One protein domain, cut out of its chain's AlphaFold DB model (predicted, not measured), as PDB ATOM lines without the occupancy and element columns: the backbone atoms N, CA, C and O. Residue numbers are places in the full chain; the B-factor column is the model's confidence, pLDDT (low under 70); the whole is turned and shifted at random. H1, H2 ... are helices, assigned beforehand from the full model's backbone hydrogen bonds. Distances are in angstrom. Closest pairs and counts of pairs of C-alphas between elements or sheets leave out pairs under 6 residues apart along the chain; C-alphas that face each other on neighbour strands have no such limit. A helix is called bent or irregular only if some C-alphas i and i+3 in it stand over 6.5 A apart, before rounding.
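AT A GLANCE: This is residues 27 to 102 of the 414 residues of an uncharacterized protein of Tritrichomonas foetus (UniProt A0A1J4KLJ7). A helical hairpin, H2 and H3, has a shorter helix, H1, packed across one side, and a tail, residues 89 to 102, runs on past one end. The 76 printed residues include three named helices, in the order H1, H2, H3, and no named strand: all helix. The whole is compact, radius of gyration of the C-alphas 13.2 A, with an elongated outline of 44 by 25 by 19 A.

IN THESE COORDINATES: H1, residues 32 to 40, begins at C-alpha 32 (114.392, 112.789, 83.850) and is 12.6 A long. H2, residues 50 to 69, spans 28.2 A; it has a kink of 52 degrees near residue 57 and is only just irregular, C-alphas 51 and 54 being 6.9 A apart. H3, residues 73 to 88, spans 22.0 A and ends at C-alpha 88 (96.362, 122.173, 81.529).

HOW THE PARTS SIT: H1 touches H2 at residues 55 to 60 alone, at a steep tilt of 60 degrees, the same way; the closest C-alphas, Ile 32 and Leu 56, are 6.3 A apart. H1 touches H3 at residues 75 to 82 alone, steep at 63 degrees, opposite ways; closest C-alphas Ile 40 and Ala 75, 5.2 A. The hairpin's H2 and H3 touch, opposite ways, at a shallow tilt of 33 degrees, only just short of steep; closest C-alphas Ser 64 and Ser 76, 5.1 A. Every O i to N i+4 pair is within hydrogen-bond range in H1 and H3, 12 of 16 in H2.

THE WHOLE: The farthest C-alphas, Arg 71 and Thr 102, are 44.7 A apart. The printed part has no cut; no link is long. Residues 90 to 102 have pLDDT under 70.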
ATOM      1  N   ASP A  27     111.526 112.582  95.615       85.62
ATOM      2  CA  ASP A  27     112.482 112.236  96.676       85.62
ATOM      3  C   ASP A  27     113.526 111.202  96.217       85.62
ATOM      4  O   ASP A  27     114.666 111.226  96.683       85.62
ATOM      5  N   ASP A  28     113.175 110.350  95.247       87.75
ATOM      6  CA  ASP A  28     114.067 109.320  94.702       87.75
ATOM      7  C   ASP A  28     115.058 109.878  93.662       87.75
ATOM      8  O   ASP A  28     115.906 109.140  93.158       87.75
ATOM      9  N   ASN A  29     114.967 111.176  93.334       89.69
ATOM     10  CA  ASN A  29     115.731 111.853  92.276       89.69
ATOM     11  C   ASN A  29     115.812 111.042  90.966       89.69
ATOM     12  O   ASN A  29     116.910 110.748  90.482       89.69
ATOM     13  N   PRO A  30     114.666 110.644  90.385       92.44
ATOM     14  CA  PRO A  30     114.657 109.831  89.183       92.44
ATOM     15  C   PRO A  30     115.275 110.582  87.999       92.44
ATOM     16  O   PRO A  30     115.048 111.779  87.813       92.44
ATOM     17  N   ASP A  31     116.030 109.862  87.169       96.44
ATOM     18  CA  ASP A  31     116.582 110.415  85.932       96.44
ATOM     19  C   ASP A  31     115.444 110.857  84.999       96.44
ATOM     20  O   ASP A  31     114.619 110.051  84.560       96.44
ATOM     21  N   ILE A  32     115.417 112.153  84.683       96.62
ATOM     22  CA  ILE A  32     114.392 112.789  83.850       96.62
ATOM     23  C   ILE A  32     114.333 112.120  82.475       96.62
ATOM     24  O   ILE A  32     113.245 111.902  81.944       96.62
ATOM     25  N   ASN A  33     115.482 111.734  81.910       96.69
ATOM     26  CA  ASN A  33     115.517 111.091  80.598       96.69
ATOM     27  C   ASN A  33     114.811 109.739  80.626       96.69
ATOM     28  O   ASN A  33     114.059 109.421  79.708       96.69
ATOM     29  N   LYS A  34     114.999 108.972  81.704       97.19
ATOM     30  CA  LYS A  34     114.316 107.694  81.903       97.19
ATOM     31  C   LYS A  34     112.800 107.875  81.958       97.19
ATOM     32  O   LYS A  34     112.088 107.112  81.322       97.19
ATOM     33  N   ILE A  35     112.310 108.912  82.644       97.19
ATOM     34  CA  ILE A  35     110.872 109.230  82.681       97.19
ATOM     35  C   ILE A  35     110.351 109.542  81.272       97.19
ATOM     36  O   ILE A  35     109.300 109.042  80.886       97.19
ATOM     37  N   VAL A  36     111.087 110.334  80.484       97.38
ATOM     38  CA  VAL A  36     110.704 110.654  79.099       97.38
ATOM     39  C   VAL A  36     110.636 109.391  78.233       97.38
ATOM     40  O   VAL A  36     109.687 109.245  77.466       97.38
ATOM     41  N   PHE A  37     111.601 108.474  78.358       97.50
ATOM     42  CA  PHE A  37     111.574 107.191  77.644       97.50
ATOM     43  C   PHE A  37     110.409 106.306  78.086       97.50
ATOM     44  O   PHE A  37     109.683 105.805  77.236       97.50
ATOM     45  N   ASP A  38     110.148 106.204  79.387       97.31
ATOM     46  CA  ASP A  38     108.996 105.464  79.900       97.31
ATOM     47  C   ASP A  38     107.663 106.039  79.377       97.31
ATOM     48  O   ASP A  38     106.745 105.277  79.087       97.31
ATOM     49  N   ILE A  39     107.536 107.367  79.230       97.31
ATOM     50  CA  ILE A  39     106.344 108.006  78.633       97.31
ATOM     51  C   ILE A  39     106.219 107.649  77.146       97.31
ATOM     52  O   ILE A  39     105.114 107.383  76.672       97.31
ATOM     53  N   ILE A  40     107.337 107.603  76.413       97.12
ATOM     54  CA  ILE A  40     107.364 107.124  75.021       97.12
ATOM     55  C   ILE A  40     106.900 105.659  74.947       97.12
ATOM     56  O   ILE A  40     106.149 105.313  74.036       97.12
ATOM     57  N   ASP A  41     107.275 104.843  75.932       96.81
ATOM     58  CA  ASP A  41     106.890 103.430  76.051       96.81
ATOM     59  C   ASP A  41     105.466 103.222  76.614       96.81
ATOM     60  O   ASP A  41     105.010 102.085  76.757       96.81
ATOM     61  N   GLY A  42     104.727 104.302  76.898       95.19
ATOM     62  CA  GLY A  42     103.310 104.261  77.272       95.19
ATOM     63  C   GLY A  42     102.997 104.524  78.749       95.19
ATOM     64  O   GLY A  42     101.865 104.287  79.177       95.19
ATOM     65  N   LEU A  43     103.950 105.024  79.542       96.50
ATOM     66  CA  LEU A  43     103.672 105.500  80.898       96.50
ATOM     67  C   LEU A  43     102.728 106.708  80.856       96.50
ATOM     68  O   LEU A  43     103.022 107.731  80.235       96.50
ATOM     69  N   LYS A  44     101.611 106.619  81.581       95.88
ATOM     70  CA  LYS A  44     100.686 107.745  81.729       95.88
ATOM     71  C   LYS A  44     101.318 108.824  82.602       95.88
ATOM     72  O   LYS A  44     101.784 108.540  83.703       95.88
ATOM     73  N   ILE A  45     101.243 110.076  82.157       95.19
ATOM     74  CA  ILE A  45     101.779 111.230  82.897       95.19
ATOM     75  C   ILE A  45     101.168 111.384  84.302       95.19
ATOM     76  O   ILE A  45     101.812 111.918  85.198       95.19
ATOM     77  N   GLU A  46      99.966 110.844  84.535       92.88
ATOM     78  CA  GLU A  46      99.326 110.837  85.858       92.88
ATOM     79  C   GLU A  46     100.071 110.012  86.920       92.88
ATOM     80  O   GLU A  46      99.821 110.184  88.115       92.88
ATOM     81  N   GLU A  47     100.945 109.095  86.498       93.69
ATOM     82  CA  GLU A  47     101.757 108.251  87.381       93.69
ATOM     83  C   GLU A  47     103.091 108.914  87.761       93.69
ATOM     84  O   GLU A  47     103.855 108.351  88.547       93.69
ATOM     85  N   VAL A  48     103.380 110.105  87.234       93.88
ATOM     86  CA  VAL A  48     104.562 110.906  87.571       93.88
ATOM     87  C   VAL A  48     104.156 112.000  88.555       93.88
ATOM     88  O   VAL A  48     103.130 112.656  88.378       93.88
ATOM     89  N   GLU A  49     104.947 112.204  89.608       92.06
ATOM     90  CA  GLU A  49     104.653 113.242  90.594       92.06
ATOM     91  C   GLU A  49     104.704 114.659  89.971       92.06
ATOM     92  O   GLU A  49     105.688 114.991  89.301       92.06
ATOM     93  N   PRO A  50     103.698 115.530  90.214       91.81
ATOM     94  CA  PRO A  50     103.631 116.863  89.602       91.81
ATOM     95  C   PRO A  50     104.820 117.776  89.912       91.81
ATOM     96  O   PRO A  50     105.148 118.659  89.121       91.81
ATOM     97  N   ASP A  51     105.498 117.556  91.041       89.94
ATOM     98  CA  ASP A  51     106.676 118.333  91.443       89.94
ATOM     99  C   ASP A  51     107.847 118.154  90.444       89.94
ATOM    100  O   ASP A  51     108.707 119.030  90.335       89.94
ATOM    101  N   LEU A  52     107.850 117.073  89.649       93.25
ATOM    102  CA  LEU A  52     108.820 116.828  88.576       93.25
ATOM    103  C   LEU A  52     108.461 117.536  87.255       93.25
ATOM    104  O   LEU A  52     109.325 117.663  86.385       93.25
ATOM    105  N   PHE A  53     107.227 118.031  87.083       94.50
ATOM    106  CA  PHE A  53     106.745 118.574  85.804       94.50
ATOM    107  C   PHE A  53     107.536 119.793  85.323       94.50
ATOM    108  O   PHE A  53     107.787 119.914  84.125       94.50
ATOM    109  N   ALA A  54     107.987 120.659  86.238       93.69
ATOM    110  CA  ALA A  54     108.776 121.843  85.890       93.69
ATOM    111  C   ALA A  54     110.098 121.481  85.189       93.69
ATOM    112  O   ALA A  54     110.494 122.140  84.231       93.69
ATOM    113  N   ASN A  55     110.744 120.399  85.635       95.38
ATOM    114  CA  ASN A  55     111.996 119.913  85.058       95.38
ATOM    115  C   ASN A  55     111.756 119.002  83.845       95.38
ATOM    116  O   ASN A  55     112.585 118.937  82.940       95.38
ATOM    117  N   LEU A  56     110.622 118.297  83.817       96.25
ATOM    118  CA  LEU A  56     110.262 117.364  82.754       96.25
ATOM    119  C   LEU A  56     109.799 118.091  81.479       96.25
ATOM    120  O   LEU A  56     110.113 117.650  80.374       96.25
ATOM    121  N   LEU A  57     109.092 119.220  81.610       95.94
ATOM    122  CA  LEU A  57     108.465 119.929  80.490       95.94
ATOM    123  C   LEU A  57     109.454 120.359  79.383       95.94
ATOM    124  O   LEU A  57     109.174 120.056  78.219       95.94
ATOM    125  N   PRO A  58     110.616 120.985  79.677       97.31
ATOM    126  CA  PRO A  58     111.593 121.330  78.640       97.31
ATOM    127  C   PRO A  58     112.122 120.094  77.897       97.31
ATOM    128  O   PRO A  58     112.234 120.107  76.670       97.31
ATOM    129  N   CYS A  59     112.378 119.002  78.626       97.38
ATOM    130  CA  CYS A  59     112.865 117.745  78.058       97.38
ATOM    131  C   CYS A  59     111.822 117.089  77.140       97.38
ATOM    132  O   CYS A  59     112.164 116.646  76.041       97.38
ATOM    133  N   LEU A  60     110.544 117.078  77.542       97.38
ATOM    134  CA  LEU A  60     109.444 116.559  76.719       97.38
ATOM    135  C   LEU A  60     109.288 117.362  75.420       97.38
ATOM    136  O   LEU A  60     109.165 116.772  74.348       97.38
ATOM    137  N   GLN A  61     109.338 118.697  75.491       97.56
ATOM    138  CA  GLN A  61     109.216 119.567  74.315       97.56
ATOM    139  C   GLN A  61     110.375 119.371  73.333       97.56
ATOM    140  O   GLN A  61     110.150 119.244  72.126       97.56
ATOM    141  N   GLN A  62     111.608 119.314  73.842       97.50
ATOM    142  CA  GLN A  62     112.788 119.063  73.020       97.50
ATOM    143  C   GLN A  62     112.700 117.693  72.333       97.50
ATOM    144  O   GLN A  62     112.944 117.584  71.130       97.50
ATOM    145  N   ARG A  63     112.307 116.649  73.076       97.31
ATOM    146  CA  ARG A  63     112.214 115.287  72.540       97.31
ATOM    147  C   ARG A  63     111.053 115.112  71.563       97.31
ATOM    148  O   ARG A  63     111.223 114.420  70.563       97.31
ATOM    149  N   SER A  64     109.921 115.778  71.797       96.81
ATOM    150  CA  SER A  64     108.775 115.786  70.878       96.81
ATOM    151  C   SER A  64     109.152 116.373  69.513       96.81
ATOM    152  O   SER A  64     108.886 115.743  68.489       96.81
ATOM    153  N   ARG A  65     109.877 117.505  69.480       96.94
ATOM    154  CA  ARG A  65     110.378 118.101  68.223       96.94
ATOM    155  C   ARG A  65     111.288 117.143  67.454       96.94
ATOM    156  O   ARG A  65     111.055 116.908  66.271       96.94
ATOM    157  N   ALA A  66     112.252 116.525  68.138       97.19
ATOM    158  CA  ALA A  66     113.147 115.544  67.522       97.19
ATOM    159  C   ALA A  66     112.384 114.329  66.952       97.19
ATOM    160  O   ALA A  66     112.681 113.856  65.858       97.19
ATOM    161  N   LEU A  67     111.359 113.835  67.655       96.25
ATOM    162  CA  LEU A  67     110.545 112.708  67.182       96.25
ATOM    163  C   LEU A  67     109.634 113.074  66.003       96.25
ATOM    164  O   LEU A  67     109.394 112.221  65.143       96.25
ATOM    165  N   MET A  68     109.162 114.323  65.924       94.62
ATOM    166  CA  MET A  68     108.451 114.829  64.745       94.62
ATOM    167  C   MET A  68     109.364 114.890  63.517       94.62
ATOM    168  O   MET A  68     108.955 114.449  62.441       94.62
ATOM    169  N   GLU A  69     110.605 115.359  63.678       96.81
ATOM    170  CA  GLU A  69     111.617 115.361  62.609       96.81
ATOM    171  C   GLU A  69     111.910 113.940  62.110       96.81
ATOM    172  O   GLU A  69     112.001 113.700  60.906       96.81
ATOM    173  N   TRP A  70     111.966 112.968  63.024       96.19
ATOM    174  CA  TRP A  70     112.166 111.549  62.706       96.19
ATOM    175  C   TRP A  70     110.901 110.824  62.231       96.19
ATOM    176  O   TRP A  70     110.942 109.621  61.976       96.19
ATOM    177  N   ARG A  71     109.771 111.531  62.097       95.06
ATOM    178  CA  ARG A  71     108.468 110.997  61.662       95.06
ATOM    179  C   ARG A  71     107.906 109.869  62.545       95.06
ATOM    180  O   ARG A  71     107.053 109.105  62.090       95.06
ATOM    181  N   ASN A  72     108.302 109.786  63.817       96.56
ATOM    182  CA  ASN A  72     107.746 108.820  64.769       96.56
ATOM    183  C   ASN A  72     106.458 109.369  65.410       96.56
ATOM    184  O   ASN A  72     106.454 109.901  66.524       96.56
ATOM    185  N   GLN A  73     105.354 109.254  64.668       94.19
ATOM    186  CA  GLN A  73     104.054 109.816  65.047       94.19
ATOM    187  C   GLN A  73     103.511 109.280  66.388       94.19
ATOM    188  O   GLN A  73     103.104 110.110  67.203       94.19
ATOM    189  N   PRO A  74     103.527 107.961  66.684       96.56
ATOM    190  CA  PRO A  74     103.014 107.443  67.956       96.56
ATOM    191  C   PRO A  74     103.738 108.025  69.173       96.56
ATOM    192  O   PRO A  74     103.089 108.578  70.057       96.56
ATOM    193  N   ALA A  75     105.075 108.006  69.169       96.19
ATOM    194  CA  ALA A  75     105.869 108.532  70.276       96.19
ATOM    195  C   ALA A  75     105.670 110.046  70.461       96.19
ATOM    196  O   ALA A  75     105.527 110.525  71.585       96.19
ATOM    197  N   SER A  76     105.602 110.809  69.361       96.81
ATOM    198  CA  SER A  76     105.330 112.251  69.444       96.81
ATOM    199  C   SER A  76     103.943 112.562  70.019       96.81
ATOM    200  O   SER A  76     103.796 113.542  70.745       96.81
ATOM    201  N   ARG A  77     102.931 111.720  69.748       96.62
ATOM    202  CA  ARG A  77     101.578 111.892  70.294       96.62
ATOM    203  C   ARG A  77     101.561 111.677  71.802       96.62
ATOM    204  O   ARG A  77     101.036 112.537  72.496       96.62
ATOM    205  N   SER A  78     102.201 110.616  72.297       96.88
ATOM    206  CA  SER A  78     102.305 110.348  73.739       96.88
ATOM    207  C   SER A  78     103.006 111.484  74.491       96.88
ATOM    208  O   SER A  78     102.555 111.903  75.555       96.88
ATOM    209  N   LEU A  79     104.075 112.048  73.914       97.31
ATOM    210  CA  LEU A  79     104.749 113.206  74.505       97.31
ATOM    211  C   LEU A  79     103.890 114.474  74.466       97.31
ATOM    212  O   LEU A  79     103.879 115.221  75.439       97.31
ATOM    213  N   ASN A  80     103.169 114.725  73.371       97.00
ATOM    214  CA  ASN A  80     102.293 115.891  73.268       97.00
ATOM    215  C   ASN A  80     101.106 115.807  74.229       97.00
ATOM    216  O   ASN A  80     100.767 116.819  74.832       97.00
ATOM    217  N   GLU A  81     100.529 114.620  74.425       96.44
ATOM    218  CA  GLU A  81      99.486 114.384  75.428       96.44
ATOM    219  C   GLU A  81     100.010 114.671  76.843       96.44
ATOM    220  O   GLU A  81      99.359 115.365  77.622       96.44
ATOM    221  N   ALA A  82     101.233 114.226  77.161       96.88
ATOM    222  CA  ALA A  82     101.877 114.546  78.433       96.88
ATOM    223  C   ALA A  82     102.146 116.055  78.594       96.88
ATOM    224  O   ALA A  82     101.909 116.610  79.666       96.88
ATOM    225  N   ILE A  83     102.605 116.738  77.538       96.56
ATOM    226  CA  ILE A  83     102.822 118.195  77.542       96.56
ATOM    227  C   ILE A  83     101.500 118.935  77.764       96.56
ATOM    228  O   ILE A  83     101.436 119.825  78.610       96.56
ATOM    229  N   GLU A  84     100.447 118.571  77.032       95.31
ATOM    230  CA  GLU A  84      99.124 119.179  77.159       95.31
ATOM    231  C   GLU A  84      98.550 118.963  78.562       95.31
ATOM    232  O   GLU A  84      98.041 119.906  79.166       95.31
ATOM    233  N   TYR A  85      98.707 117.759  79.119       93.81
ATOM    234  CA  TYR A  85      98.319 117.466  80.494       93.81
ATOM    235  C   TYR A  85      99.035 118.380  81.488       93.81
ATOM    236  O   TYR A  85      98.373 118.973  82.332       93.81
ATOM    237  N   ILE A  86     100.362 118.535  81.377       93.44
ATOM    238  CA  ILE A  86     101.156 119.400  82.265       93.44
ATOM    239  C   ILE A  86     100.723 120.869  82.138       93.44
ATOM    240  O   ILE A  86     100.584 121.550  83.152       93.44
ATOM    241  N   LEU A  87     100.484 121.361  80.918       91.12
ATOM    242  CA  LEU A  87     100.064 122.748  80.674       91.12
ATOM    243  C   LEU A  87      98.653 123.035  81.201       91.12
ATOM    244  O   LEU A  87      98.403 124.104  81.757       91.12
ATOM    245  N   ASN A  88      97.740 122.074  81.052       88.31
ATOM    246  CA  ASN A  88      96.362 122.173  81.529       88.31
ATOM    247  C   ASN A  88      96.200 121.744  82.995       88.31
ATOM    248  O   ASN A  88      95.090 121.825  83.536       88.31
ATOM    249  N   TYR A  89      97.274 121.299  83.654       85.19
ATOM    250  CA  TYR A  89      97.247 120.870  85.044       85.19
ATOM    251  C   TYR A  89      96.966 122.069  85.958       85.19
ATOM    252  O   TYR A  89      97.860 122.796  86.395       85.19
ATOM    253  N   ARG A  90      95.682 122.301  86.254       64.44
ATOM    254  CA  ARG A  90      95.265 123.280  87.259       64.44
ATOM    255  C   ARG A  90      95.612 122.740  88.644       64.44
ATOM    256  O   ARG A  90      94.989 121.788  89.114       64.44
ATOM    257  N   TYR A  91      96.543 123.422  89.312       56.25
ATOM    258  CA  TYR A  91      96.997 123.204  90.696       56.25
ATOM    259  C   TYR A  91      95.881 122.961  91.739       56.25
ATOM    260  O   TYR A  91      96.146 122.467  92.830       56.25
ATOM    261  N   SER A  92      94.625 123.302  91.438       50.09
ATOM    262  CA  SER A  92      93.491 123.269  92.365       50.09
ATOM    263  C   SER A  92      92.881 121.886  92.629       50.09
ATOM    264  O   SER A  92      92.097 121.762  93.567       50.09
ATOM    265  N   ASN A  93      93.189 120.857  91.829       56.09
ATOM    266  CA  ASN A  93      92.466 119.576  91.894       56.09
ATOM    267  C   ASN A  93      93.191 118.452  92.658       56.09
ATOM    268  O   ASN A  93      92.578 117.407  92.885       56.09
ATOM    269  N   ASP A  94      94.447 118.636  93.084       59.09
ATOM    270  CA  ASP A  94      95.174 117.616  93.855       59.09
ATOM    271  C   ASP A  94      95.161 117.928  95.369       59.09
ATOM    272  O   ASP A  94      95.813 118.875  95.827       59.09
ATOM    273  N   PRO A  95      94.445 117.139  96.197       55.06
ATOM    274  CA  PRO A  95      94.322 117.379  97.636       55.06
ATOM    275  C   PRO A  95      95.656 117.319  98.400       55.06
ATOM    276  O   PRO A  95      95.710 117.761  99.551       55.06
ATOM    277  N   LYS A  96      96.739 116.795  97.803       53.44
ATOM    278  CA  LYS A  96      98.079 116.789  98.418       53.44
ATOM    279  C   LYS A  96      98.823 118.129  98.280       53.44
ATOM    280  O   LYS A  96      99.724 118.386  99.083       53.44
ATOM    281  N   GLN A  97      98.440 119.001  97.339       54.16
ATOM    282  CA  GLN A  97      99.138 120.272  97.078       54.16
ATOM    283  C   GLN A  97      98.568 121.504  97.793       54.16
ATOM    284  O   GLN A  97      99.278 122.497  97.916       54.16
ATOM    285  N   LEU A  98      97.384 121.418  98.412       51.25
ATOM    286  CA  LEU A  98      96.884 122.470  99.319       51.25
ATOM    287  C   LEU A  98      97.743 122.657 100.584       51.25
ATOM    288  O   LEU A  98      97.502 123.579 101.358       51.25
ATOM    289  N   LYS A  99      98.736 121.788 100.809       51.38
ATOM    290  CA  LYS A  99      99.713 121.940 101.884       51.38
ATOM    291  C   LYS A  99     101.028 122.468 101.307       51.38
ATOM    292  O   LYS A  99     101.647 121.744 100.512       51.38
ATOM    293  N   PRO A 100     101.470 123.683 101.683       49.66
ATOM    294  CA  PRO A 100     102.723 124.253 101.203       49.66
ATOM    295  C   PRO A 100     103.911 123.339 101.537       49.66
ATOM    296  O   PRO A 100     103.887 122.574 102.504       49.66
ATOM    297  N   LYS A 101     104.981 123.417 100.736       46.88
ATOM    298  CA  LYS A 101     106.209 122.605 100.885       46.88
ATOM    299  C   LYS A 101     106.808 122.692 102.300       46.88
ATOM    300  O   LYS A 101     107.373 121.722 102.803       46.88
ATOM    301  N   THR A 102     106.603 123.823 102.975       51.59
ATOM    302  CA  THR A 102     106.919 124.038 104.394       51.59
ATOM    303  C   THR A 102     106.128 123.123 105.326       51.59
ATOM    304  O   THR A 102     106.723 122.535 106.221       51.59
TER     305      THR A 102